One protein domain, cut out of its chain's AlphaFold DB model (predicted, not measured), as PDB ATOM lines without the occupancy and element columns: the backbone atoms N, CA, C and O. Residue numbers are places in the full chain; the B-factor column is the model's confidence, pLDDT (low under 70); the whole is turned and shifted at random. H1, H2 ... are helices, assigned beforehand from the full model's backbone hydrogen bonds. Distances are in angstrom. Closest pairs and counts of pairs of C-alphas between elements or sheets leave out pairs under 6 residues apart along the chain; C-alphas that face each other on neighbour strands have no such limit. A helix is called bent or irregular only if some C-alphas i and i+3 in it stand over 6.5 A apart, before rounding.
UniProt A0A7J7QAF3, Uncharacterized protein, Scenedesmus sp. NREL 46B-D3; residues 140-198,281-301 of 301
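Overview. This is residues 140 to 198 and 281 to 301 of the 301 residues of an uncharacterized protein of Scenedesmus sp. NREL 46B-D3 (UniProt A0A7J7QAF3). Four helices crossed over one another make a small body, and the second part of the longest one, H3, sticks out of it as an arm, residues 189 to 198. H4 packs on H1 with residues 288 to 296 and on the first half of H3 with residues 283 to 287, while H2 packs on the later part of H1, residues 149 to 153, and turns through a tight link into H3. The printed part has 80 residues with four named helices, H1, H2, H3 and H4 in that order along the chain, no named strand, and the class all helix. It is only just compact, close to loose, with a radius of gyration of the C-alphas of 13.5 A. The C-alphas span 50 by 27 by 23 A, an elongated outline whose length is made in part by the free arm of H3.

Along the chain. The printed part begins with H1, residues 140 to 155, which runs 22.4 A from C-alpha 140 at (40.507, -18.724, -22.417) to C-alpha 155. A tight link of 2 residues leads to H2, residues 158 to 170, which is 18.2 A long. A tight link of 4 residues follows, and then comes H3, residues 175 to 198, the longest helix by residues, 35.3 A from C-alpha 175 at (53.643, -39.813, -18.479) to C-alpha 198 at (43.423, -42.079, -52.164). After the cut comes H4, residues 281 to 298, 25.5 A long, ending at C-alpha 298 at (50.222, -22.682, -13.281). H4 has a kink of 35 degrees near residue 291 and is only just irregular: C-alphas 290 and 293 are 6.8 A apart.

Arrangement. The packing of the helices is mostly crossed. H1 touches H2 with residues 149 to 153 alone, and the closest C-alphas, those of Gly 152 and Val 160, are 5.7 A apart. The two run opposite ways at a steep tilt of 64 degrees. H1 touches H4 with residues 142 to 146 alone, opposite ways at a steep tilt of 57 degrees, and the closest C-alphas, those of Val 142 and Ala 295, are 5.7 A apart. H1 and H3 only just touch, with 3 pairs of C-alphas within 8 A, the closest being those of Leu 154 and Leu 182 at 7.1 A. H2 and H3 touch only at the corner by their link, and only just, with 3 pairs of C-alphas within 8 A; the closest C-alphas, those of Leu 168 and Trp 175, are 6.6 A apart. H3 touches H4 with residues 178 to 185 alone, opposite ways at a steep tilt of 44 degrees, and the closest C-alphas, those of Trp 181 and Ala 283, are 5.3 A apart. H2 and H4 are close but not clearly touching, with the C-alphas of Leu 167 and Leu 294 closest at 6.9 A. In H1, H2 and H3 every pair of O i and N i+4 is within hydrogen-bond range; in H4 it is 12 of 14.

Size, cuts and confidence. The two C-alphas farthest apart are those of Val 198 and Gln 301, at 49.7 A. Residues 189 to 198, which belong to H3, stand free; the body without them has 70 residues and spans 36 by 26 by 21 A, with a radius of gyration of 11.3 A. Residues 199 to 280 are not printed, and the gap across this cut, from C-alpha 198 to C-alpha 281, is 22.5 A. The links printed whole, H1 to H2 and H2 to H3, are tight. The printed part ends at Gln 301, the chain's last residue. The mean pLDDT of the printed part is 95.2, and no printed residue is under 70.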
ATOM      1  N   ALA A 140      39.874 -18.872 -21.116       93.31
ATOM      2  CA  ALA A 140      40.507 -18.724 -22.417       93.31
ATOM      3  C   ALA A 140      42.031 -18.875 -22.328       93.31
ATOM      4  O   ALA A 140      42.619 -19.483 -23.214       93.31
ATOM      5  N   VAL A 141      42.649 -18.392 -21.244       94.38
ATOM      6  CA  VAL A 141      44.105 -18.472 -21.056       94.38
ATOM      7  C   VAL A 141      44.531 -19.930 -20.873       94.38
ATOM      8  O   VAL A 141      45.444 -20.406 -21.537       94.38
ATOM      9  N   VAL A 142      43.791 -20.676 -20.049       94.88
ATOM     10  CA  VAL A 142      44.041 -22.106 -19.814       94.88
ATOM     11  C   VAL A 142      43.848 -22.916 -21.097       94.88
ATOM     12  O   VAL A 142      44.646 -23.798 -21.392       94.88
ATOM     13  N   GLU A 143      42.792 -22.649 -21.872       94.88
ATOM     14  CA  GLU A 143      42.561 -23.366 -23.134       94.88
ATOM     15  C   GLU A 143      43.605 -23.015 -24.206       94.88
ATOM     16  O   GLU A 143      43.997 -23.904 -24.960       94.88
ATOM     17  N   GLN A 144      44.100 -21.772 -24.250       96.31
ATOM     18  CA  GLN A 144      45.217 -21.382 -25.118       96.31
ATOM     19  C   GLN A 144      46.504 -22.118 -24.737       96.31
ATOM     20  O   GLN A 144      47.122 -22.723 -25.607       96.31
ATOM     21  N   GLN A 145      46.858 -22.161 -23.448       96.81
ATOM     22  CA  GLN A 145      48.028 -22.909 -22.980       96.81
ATOM     23  C   GLN A 145      47.915 -24.402 -23.313       96.81
ATOM     24  O   GLN A 145      48.860 -25.018 -23.797       96.81
ATOM     25  N   LEU A 146      46.729 -24.990 -23.122       96.81
ATOM     26  CA  LEU A 146      46.476 -26.380 -23.499       96.81
ATOM     27  C   LEU A 146      46.618 -26.615 -25.001       96.81
ATOM     28  O   LEU A 146      47.058 -27.690 -25.402       96.81
ATOM     29  N   GLN A 147      46.211 -25.653 -25.826       97.00
ATOM     30  CA  GLN A 147      46.369 -25.741 -27.272       97.00
ATOM     31  C   GLN A 147      47.850 -25.695 -27.663       97.00
ATOM     32  O   GLN A 147      48.282 -26.588 -28.387       97.00
ATOM     33  N   LEU A 148      48.619 -24.748 -27.113       97.69
ATOM     34  CA  LEU A 148      50.065 -24.634 -27.336       97.69
ATOM     35  C   LEU A 148      50.801 -25.911 -26.925       97.69
ATOM     36  O   LEU A 148      51.579 -26.453 -27.703       97.69
ATOM     37  N   TRP A 149      50.490 -26.459 -25.748       97.94
ATOM     38  CA  TRP A 149      51.070 -27.726 -25.311       97.94
ATOM     39  C   TRP A 149      50.702 -28.891 -26.226       97.94
ATOM     40  O   TRP A 149      51.549 -29.719 -26.537       97.94
ATOM     41  N   MET A 150      49.448 -28.989 -26.670       96.81
ATOM     42  CA  MET A 150      49.056 -30.061 -27.588       96.81
ATOM     43  C   MET A 150      49.747 -29.954 -28.949       96.81
ATOM     44  O   MET A 150      50.066 -30.992 -29.521       96.81
ATOM     45  N   GLU A 151      49.927 -28.743 -29.478       96.62
ATOM     46  CA  GLU A 151      50.626 -28.505 -30.745       96.62
ATOM     47  C   GLU A 151      52.119 -28.810 -30.601       96.62
ATOM     48  O   GLU A 151      52.614 -29.692 -31.301       96.62
ATOM     49  N   GLY A 152      52.794 -28.245 -29.595       97.69
ATOM     50  CA  GLY A 152      54.211 -28.521 -29.336       97.69
ATOM     51  C   GLY A 152      54.505 -30.005 -29.078       97.69
ATOM     52  O   GLY A 152      55.472 -30.552 -29.602       97.69
ATOM     53  N   LEU A 153      53.626 -30.718 -28.360       97.19
ATOM     54  CA  LEU A 153      53.769 -32.167 -28.160       97.19
ATOM     55  C   LEU A 153      53.611 -32.982 -29.454       97.19
ATOM     56  O   LEU A 153      54.156 -34.083 -29.540       97.19
ATOM     57  N   LEU A 154      52.842 -32.497 -30.435       95.69
ATOM     58  CA  LEU A 154      52.682 -33.169 -31.728       95.69
ATOM     59  C   LEU A 154      53.845 -32.881 -32.669       95.69
ATOM     60  O   LEU A 154      54.301 -33.795 -33.358       95.69
ATOM     61  N   ASP A 155      54.354 -31.655 -32.627       96.94
ATOM     62  CA  ASP A 155      55.519 -31.225 -33.398       96.94
ATOM     63  C   ASP A 155      56.838 -31.723 -32.784       96.94
ATOM     64  O   ASP A 155      57.899 -31.597 -33.390       96.94
ATOM     65  N   SER A 156      56.765 -32.384 -31.621       96.06
ATOM     66  CA  SER A 156      57.918 -32.866 -30.850       96.06
ATOM     67  C   SER A 156      58.868 -31.735 -30.445       96.06
ATOM     68  O   SER A 156      60.082 -31.933 -30.397       96.06
ATOM     69  N   ASP A 157      58.307 -30.565 -30.140       98.12
ATOM     70  CA  ASP A 157      59.040 -29.419 -29.614       98.12
ATOM     71  C   ASP A 157      59.642 -29.764 -28.245       98.12
ATOM     72  O   ASP A 157      58.929 -30.094 -27.291       98.12
ATOM     73  N   GLN A 158      60.971 -29.724 -28.164       97.62
ATOM     74  CA  GLN A 158      61.713 -30.174 -26.996       97.62
ATOM     75  C   GLN A 158      61.411 -29.324 -25.756       97.62
ATOM     76  O   GLN A 158      61.297 -29.885 -24.667       97.62
ATOM     77  N   GLU A 159      61.205 -28.012 -25.907       97.94
ATOM     78  CA  GLU A 159      60.948 -27.113 -24.774       97.94
ATOM     79  C   GLU A 159      59.600 -27.431 -24.114       97.94
ATOM     80  O   GLU A 159      59.512 -27.632 -22.901       97.94
ATOM     81  N   VAL A 160      58.553 -27.576 -24.930       97.88
ATOM     82  CA  VAL A 160      57.205 -27.942 -24.471       97.88
ATOM     83  C   VAL A 160      57.195 -29.343 -23.859       97.88
ATOM     84  O   VAL A 160      56.518 -29.596 -22.861       97.88
ATOM     85  N   VAL A 161      57.943 -30.275 -24.449       97.56
ATOM     86  CA  VAL A 161      58.059 -31.648 -23.954       97.56
ATOM     87  C   VAL A 161      58.713 -31.682 -22.568       97.56
ATOM     88  O   VAL A 161      58.201 -32.364 -21.676       97.56
ATOM     89  N   GLU A 162      59.813 -30.955 -22.374       97.69
ATOM     90  CA  GLU A 162      60.509 -30.855 -21.087       97.69
ATOM     91  C   GLU A 162      59.631 -30.187 -20.021       97.69
ATOM     92  O   GLU A 162      59.502 -30.727 -18.919       97.69
ATOM     93  N   GLU A 163      58.948 -29.090 -20.367       97.50
ATOM     94  CA  GLU A 163      58.011 -28.397 -19.474       97.50
ATOM     95  C   GLU A 163      56.877 -29.331 -19.018       97.50
ATOM     96  O   GLU A 163      56.662 -29.543 -17.820       97.50
ATOM     97  N   VAL A 164      56.162 -29.943 -19.968       97.62
ATOM     98  CA  VAL A 164      55.002 -30.791 -19.663       97.62
ATOM     99  C   VAL A 164      55.417 -32.035 -18.875       97.62
ATOM    100  O   VAL A 164      54.711 -32.425 -17.939       97.62
ATOM    101  N   TYR A 165      56.549 -32.669 -19.205       97.06
ATOM    102  CA  TYR A 165      57.026 -33.826 -18.445       97.06
ATOM    103  C   TYR A 165      57.508 -33.459 -17.043       97.06
ATOM    104  O   TYR A 165      57.214 -34.216 -16.115       97.06
ATOM    105  N   GLY A 166      58.163 -32.309 -16.867       97.50
ATOM    106  CA  GLY A 166      58.526 -31.794 -15.547       97.50
ATOM    107  C   GLY A 166      57.293 -31.629 -14.657       97.50
ATOM    108  O   GLY A 166      57.219 -32.213 -13.574       97.50
ATOM    109  N   LEU A 167      56.258 -30.953 -15.166       97.06
ATOM    110  CA  LEU A 167      54.998 -30.741 -14.442       97.06
ATOM    111  C   LEU A 167      54.263 -32.053 -14.119       97.06
ATOM    112  O   LEU A 167      53.686 -32.208 -13.039       97.06
ATOM    113  N   LEU A 168      54.270 -33.020 -15.043       96.94
ATOM    114  CA  LEU A 168      53.688 -34.345 -14.802       96.94
ATOM    115  C   LEU A 168      54.454 -35.108 -13.717       96.94
ATOM    116  O   LEU A 168      53.825 -35.746 -12.868       96.94
ATOM    117  N   GLN A 169      55.786 -35.030 -13.726       97.12
ATOM    118  CA  GLN A 169      56.646 -35.688 -12.749       97.12
ATOM    119  C   GLN A 169      56.438 -35.114 -11.345       97.12
ATOM    120  O   GLN A 169      56.235 -35.878 -10.403       97.12
ATOM    121  N   GLU A 170      56.392 -33.788 -11.205       96.94
ATOM    122  CA  GLU A 170      56.109 -33.115  -9.929       96.94
ATOM    123  C   GLU A 170      54.765 -33.542  -9.321       96.94
ATOM    124  O   GLU A 170      54.610 -33.639  -8.101       96.94
ATOM    125  N   ARG A 171      53.777 -33.835 -10.174       96.06
ATOM    126  CA  ARG A 171      52.436 -34.271  -9.766       96.06
ATOM    127  C   ARG A 171      52.274 -35.790  -9.686       96.06
ATOM    128  O   ARG A 171      51.174 -36.245  -9.378       96.06
ATOM    129  N   ASN A 172      53.339 -36.566  -9.914       96.56
ATOM    130  CA  ASN A 172      53.323 -38.032  -9.971       96.56
ATOM    131  C   ASN A 172      52.262 -38.591 -10.941       96.56
ATOM    132  O   ASN A 172      51.597 -39.588 -10.652       96.56
ATOM    133  N   LEU A 173      52.066 -37.928 -12.081       96.31
ATOM    134  CA  LEU A 173      51.151 -38.375 -13.127       96.31
ATOM    135  C   LEU A 173      51.866 -39.305 -14.118       96.31
ATOM    136  O   LEU A 173      53.056 -39.161 -14.400       96.31
ATOM    137  N   ASP A 174      51.124 -40.272 -14.656       96.62
ATOM    138  CA  ASP A 174      51.666 -41.298 -15.547       96.62
ATOM    139  C   ASP A 174      51.938 -40.744 -16.957       96.62
ATOM    140  O   ASP A 174      51.068 -40.700 -17.833       96.62
ATOM    141  N   TRP A 175      53.181 -40.333 -17.192       96.00
ATOM    142  CA  TRP A 175      53.643 -39.813 -18.479       96.00
ATOM    143  C   TRP A 175      53.666 -40.870 -19.600       96.00
ATOM    144  O   TRP A 175      53.654 -40.510 -20.783       96.00
ATOM    145  N   GLN A 176      53.643 -42.171 -19.276       96.94
ATOM    146  CA  GLN A 176      53.558 -43.239 -20.281       96.94
ATOM    147  C   GLN A 176      52.177 -43.277 -20.939       96.94
ATOM    148  O   GLN A 176      52.060 -43.520 -22.147       96.94
ATOM    149  N   GLN A 177      51.119 -42.972 -20.178       96.62
ATOM    150  CA  GLN A 177      49.770 -42.829 -20.730       96.62
ATOM    151  C   GLN A 177      49.705 -41.683 -21.738       96.62
ATOM    152  O   GLN A 177      49.183 -41.871 -22.840       96.62
ATOM    153  N   LEU A 178      50.316 -40.536 -21.414       96.81
ATOM    154  CA  LEU A 178      50.406 -39.405 -22.339       96.81
ATOM    155  C   LEU A 178      51.109 -39.803 -23.645       96.81
ATOM    156  O   LEU A 178      50.577 -39.553 -24.727       96.81
ATOM    157  N   ARG A 179      52.260 -40.490 -23.563       96.62
ATOM    158  CA  ARG A 179      52.977 -41.004 -24.747       96.62
ATOM    159  C   ARG A 179      52.125 -41.943 -25.589       96.62
ATOM    160  O   ARG A 179      52.158 -41.878 -26.818       96.62
ATOM    161  N   THR A 180      51.358 -42.811 -24.938       97.31
ATOM    162  CA  THR A 180      50.476 -43.762 -25.620       97.31
ATOM    163  C   THR A 180      49.389 -43.030 -26.407       97.31
ATOM    164  O   THR A 180      49.167 -43.343 -27.577       97.31
ATOM    165  N   TRP A 181      48.753 -42.016 -25.815       97.44
ATOM    166  CA  TRP A 181      47.744 -41.218 -26.514       97.44
ATOM    167  C   TRP A 181      48.329 -40.338 -27.618       97.44
ATOM    168  O   TRP A 181      47.708 -40.232 -28.672       97.44
ATOM    169  N   LEU A 182      49.517 -39.751 -27.428       96.75
ATOM    170  CA  LEU A 182      50.202 -38.991 -28.482       96.75
ATOM    171  C   LEU A 182      50.508 -39.879 -29.690       96.75
ATOM    172  O   LEU A 182      50.192 -39.512 -30.820       96.75
ATOM    173  N   ARG A 183      51.009 -41.100 -29.457       96.94
ATOM    174  CA  ARG A 183      51.243 -42.079 -30.527       96.94
ATOM    175  C   ARG A 183      49.952 -42.446 -31.260       96.94
ATOM    176  O   ARG A 183      49.943 -42.481 -32.487       96.94
ATOM    177  N   GLN A 184      48.860 -42.683 -30.530       95.94
ATOM    178  CA  GLN A 184      47.545 -42.934 -31.138       95.94
ATOM    179  C   GLN A 184      47.071 -41.742 -31.977       95.94
ATOM    180  O   GLN A 184      46.490 -41.932 -33.046       95.94
ATOM    181  N   LEU A 185      47.326 -40.516 -31.514       95.56
ATOM    182  CA  LEU A 185      46.954 -39.308 -32.237       95.56
ATOM    183  C   LEU A 185      47.729 -39.161 -33.548       95.56
ATOM    184  O   LEU A 185      47.125 -38.906 -34.587       95.56
ATOM    185  N   GLN A 186      49.043 -39.369 -33.493       95.50
ATOM    186  CA  GLN A 186      49.933 -39.268 -34.644       95.50
ATOM    187  C   GLN A 186      49.613 -40.344 -35.691       95.50
ATOM    188  O   GLN A 186      49.504 -40.042 -36.879       95.50
ATOM    189  N   GLN A 187      49.352 -41.583 -35.255       95.56
ATOM    190  CA  GLN A 187      48.889 -42.661 -36.136       95.56
ATOM    191  C   GLN A 187      47.559 -42.315 -36.816       95.56
ATOM    192  O   GLN A 187      47.403 -42.527 -38.017       95.56
ATOM    193  N   ALA A 188      46.605 -41.746 -36.072       93.94
ATOM    194  CA  ALA A 188      45.328 -41.336 -36.643       93.94
ATOM    195  C   ALA A 188      45.477 -40.185 -37.656       93.94
ATOM    196  O   ALA A 188      44.777 -40.179 -38.667       93.94
ATOM    197  N   GLN A 189      46.396 -39.241 -37.424       93.44
ATOM    198  CA  GLN A 189      46.675 -38.141 -38.355       93.44
ATOM    199  C   GLN A 189      47.305 -38.646 -39.661       93.44
ATOM    200  O   GLN A 189      46.877 -38.239 -40.741       93.44
ATOM    201  N   GLN A 190      48.244 -39.596 -39.581       94.06
ATOM    202  CA  GLN A 190      48.840 -40.237 -40.762       94.06
ATOM    203  C   GLN A 190      47.802 -41.020 -41.581       94.06
ATOM    204  O   GLN A 190      47.773 -40.910 -42.806       94.06
ATOM    205  N   GLN A 191      46.900 -41.760 -40.924       93.38
ATOM    206  CA  GLN A 191      45.810 -42.462 -41.615       93.38
ATOM    207  C   GLN A 191      44.866 -41.497 -42.342       93.38
ATOM    208  O   GLN A 191      44.396 -41.801 -43.438       93.38
ATOM    209  N   GLN A 192      44.600 -40.325 -41.759       91.06
ATOM    210  CA  GLN A 192      43.726 -39.323 -42.368       91.06
ATOM    211  C   GLN A 192      44.354 -38.699 -43.626       91.06
ATOM    212  O   GLN A 192      43.654 -38.504 -44.619       91.06
ATOM    213  N   GLN A 193      45.670 -38.458 -43.620       92.50
ATOM    214  CA  GLN A 193      46.404 -37.975 -44.797       92.50
ATOM    215  C   GLN A 193      46.430 -39.015 -45.929       92.50
ATOM    216  O   GLN A 193      46.218 -38.664 -47.088       92.50
ATOM    217  N   GLN A 194      46.609 -40.303 -45.606       92.69
ATOM    218  CA  GLN A 194      46.562 -41.378 -46.608       92.69
ATOM    219  C   GLN A 194      45.172 -41.513 -47.247       92.69
ATOM    220  O   GLN A 194      45.067 -41.660 -48.462       92.69
ATOM    221  N   GLN A 195      44.095 -41.411 -46.459       90.00
ATOM    222  CA  GLN A 195      42.732 -41.469 -47.002       90.00
ATOM    223  C   GLN A 195      42.420 -40.290 -47.933       90.00
ATOM    224  O   GLN A 195      41.768 -40.492 -48.957       90.00
ATOM    225  N   GLN A 196      42.916 -39.085 -47.626       87.75
ATOM    226  CA  GLN A 196      42.747 -37.927 -48.512       87.75
ATOM    227  C   GLN A 196      43.467 -38.127 -49.852       87.75
ATOM    228  O   GLN A 196      42.870 -37.872 -50.894       87.75
ATOM    229  N   GLN A 197      44.691 -38.671 -49.854       87.50
ATOM    230  CA  GLN A 197      45.417 -38.943 -51.103       87.50
ATOM    231  C   GLN A 197      44.712 -39.981 -51.989       87.50
ATOM    232  O   GLN A 197      44.622 -39.790 -53.202       87.50
ATOM    233  N   VAL A 198      44.162 -41.051 -51.403       85.94
ATOM    234  CA  VAL A 198      43.423 -42.079 -52.164       85.94
ATOM    235  C   VAL A 198      42.129 -41.508 -52.754       85.94
ATOM    236  O   VAL A 198      41.783 -41.805 -53.899       85.94
ATOM    237  N   ALA A 281      39.608 -38.302 -31.560       92.88
ATOM    238  CA  ALA A 281      38.863 -37.398 -30.683       92.88
ATOM    239  C   ALA A 281      38.895 -37.865 -29.218       92.88
ATOM    240  O   ALA A 281      38.948 -37.040 -28.301       92.88
ATOM    241  N   VAL A 282      38.889 -39.182 -28.992       94.50
ATOM    242  CA  VAL A 282      39.017 -39.770 -27.651       94.50
ATOM    243  C   VAL A 282      40.413 -39.514 -27.077       94.50
ATOM    244  O   VAL A 282      40.513 -39.065 -25.934       94.50
ATOM    245  N   ALA A 283      41.469 -39.714 -27.870       95.44
ATOM    246  CA  ALA A 283      42.843 -39.428 -27.465       95.44
ATOM    247  C   ALA A 283      43.042 -37.938 -27.134       95.44
ATOM    248  O   ALA A 283      43.464 -37.628 -26.022       95.44
ATOM    249  N   ARG A 284      42.624 -37.002 -28.010       95.56
ATOM    250  CA  ARG A 284      42.718 -35.546 -27.734       95.56
ATOM    251  C   ARG A 284      42.015 -35.160 -26.443       95.56
ATOM    252  O   ARG A 284      42.548 -34.400 -25.642       95.56
ATOM    253  N   ARG A 285      40.809 -35.690 -26.221       95.81
ATOM    254  CA  ARG A 285      40.055 -35.411 -24.997       95.81
ATOM    255  C   ARG A 285      40.762 -35.957 -23.758       95.81
ATOM    256  O   ARG A 285      40.733 -35.299 -22.723       95.81
ATOM    257  N   SER A 286      41.371 -37.135 -23.855       97.00
ATOM    258  CA  SER A 286      42.091 -37.768 -22.744       97.00
ATOM    259  C   SER A 286      43.353 -36.984 -22.388       97.00
ATOM    260  O   SER A 286      43.533 -36.640 -21.222       97.00
ATOM    261  N   ILE A 287      44.132 -36.583 -23.399       96.88
ATOM    262  CA  ILE A 287      45.287 -35.688 -23.244       96.88
ATOM    263  C   ILE A 287      44.846 -34.376 -22.588       96.88
ATOM    264  O   ILE A 287      45.371 -34.001 -21.545       96.88
ATOM    265  N   ARG A 288      43.810 -33.713 -23.122       96.75
ATOM    266  CA  ARG A 288      43.310 -32.450 -22.560       96.75
ATOM    267  C   ARG A 288      42.853 -32.604 -21.107       96.75
ATOM    268  O   ARG A 288      43.147 -31.742 -20.290       96.75
ATOM    269  N   ASN A 289      42.158 -33.687 -20.762       95.56
ATOM    270  CA  ASN A 289      41.726 -33.936 -19.383       95.56
ATOM    271  C   ASN A 289      42.907 -34.139 -18.421       95.56
ATOM    272  O   ASN A 289      42.798 -33.750 -17.263       95.56
ATOM    273  N   MET A 290      44.002 -34.741 -18.892       96.56
ATOM    274  CA  MET A 290      45.222 -34.946 -18.108       96.56
ATOM    275  C   MET A 290      46.015 -33.645 -17.933       96.56
ATOM    276  O   MET A 290      46.481 -33.365 -16.835       96.56
ATOM    277  N   LEU A 291      46.126 -32.832 -18.988       97.06
ATOM    278  CA  LEU A 291      46.903 -31.588 -18.969       97.06
ATOM    279  C   LEU A 291      46.157 -30.414 -18.320       97.06
ATOM    280  O   LEU A 291      46.779 -29.518 -17.755       97.06
ATOM    281  N   LYS A 292      44.820 -30.398 -18.362       96.12
ATOM    282  CA  LYS A 292      44.016 -29.271 -17.862       96.12
ATOM    283  C   LYS A 292      44.282 -28.912 -16.397       96.12
ATOM    284  O   LYS A 292      44.450 -27.726 -16.128       96.12
ATOM    285  N   PRO A 293      44.354 -29.860 -15.445       95.25
ATOM    286  CA  PRO A 293      44.712 -29.540 -14.065       95.25
ATOM    287  C   PRO A 293      46.093 -28.882 -13.925       95.25
ATOM    288  O   PRO A 293      46.261 -28.038 -13.050       95.25
ATOM    289  N   LEU A 294      47.053 -29.234 -14.790       96.50
ATOM    290  CA  LEU A 294      48.400 -28.655 -14.781       96.50
ATOM    291  C   LEU A 294      48.361 -27.191 -15.217       96.50
ATOM    292  O   LEU A 294      48.785 -26.326 -14.454       96.50
ATOM    293  N   ALA A 295      47.747 -26.917 -16.373       96.31
ATOM    294  CA  ALA A 295      47.585 -25.558 -16.895       96.31
ATOM    295  C   ALA A 295      46.835 -24.659 -15.898       96.31
ATOM    296  O   ALA A 295      47.228 -23.527 -15.633       96.31
ATOM    297  N   VAL A 296      45.779 -25.189 -15.273       94.94
ATOM    298  CA  VAL A 296      45.048 -24.479 -14.219       94.94
ATOM    299  C   VAL A 296      45.946 -24.164 -13.019       94.94
ATOM    300  O   VAL A 296      45.858 -23.068 -12.476       94.94
ATOM    301  N   SER A 297      46.801 -25.100 -12.597       94.12
ATOM    302  CA  SER A 297      47.671 -24.891 -11.436       94.12
ATOM    303  C   SER A 297      48.773 -23.858 -11.672       94.12
ATOM    304  O   SER A 297      49.139 -23.169 -10.728       94.12
ATOM    305  N   MET A 298      49.245 -23.711 -12.913       94.38
ATOM    306  CA  MET A 298      50.222 -22.682 -13.281       94.38
ATOM    307  C   MET A 298      49.628 -21.277 -13.232       94.38
ATOM    308  O   MET A 298      50.282 -20.351 -12.777       94.38
ATOM    309  N   HIS A 299      48.375 -21.119 -13.661       90.31
ATOM    310  CA  HIS A 299      47.690 -19.821 -13.646       90.31
ATOM    311  C   HIS A 299      47.030 -19.476 -12.306       90.31
ATOM    312  O   HIS A 299      46.412 -18.419 -12.189       90.31
ATOM    313  N   ALA A 300      47.096 -20.379 -11.326       84.25
ATOM    314  CA  ALA A 300      46.589 -20.146  -9.978       84.25
ATOM    315  C   ALA A 300      47.654 -19.572  -9.024       84.25
ATOM    316  O   ALA A 300      47.307 -19.244  -7.889       84.25
ATOM    317  N   GLN A 301      48.919 -19.501  -9.458       72.50
ATOM    318  CA  GLN A 301      50.033 -18.873  -8.736       72.50
ATOM    319  C   GLN A 301      50.153 -17.396  -9.107       72.50
ATOM    320  O   GLN A 301      50.472 -16.612  -8.188       72.50
TER     321      GLN A 301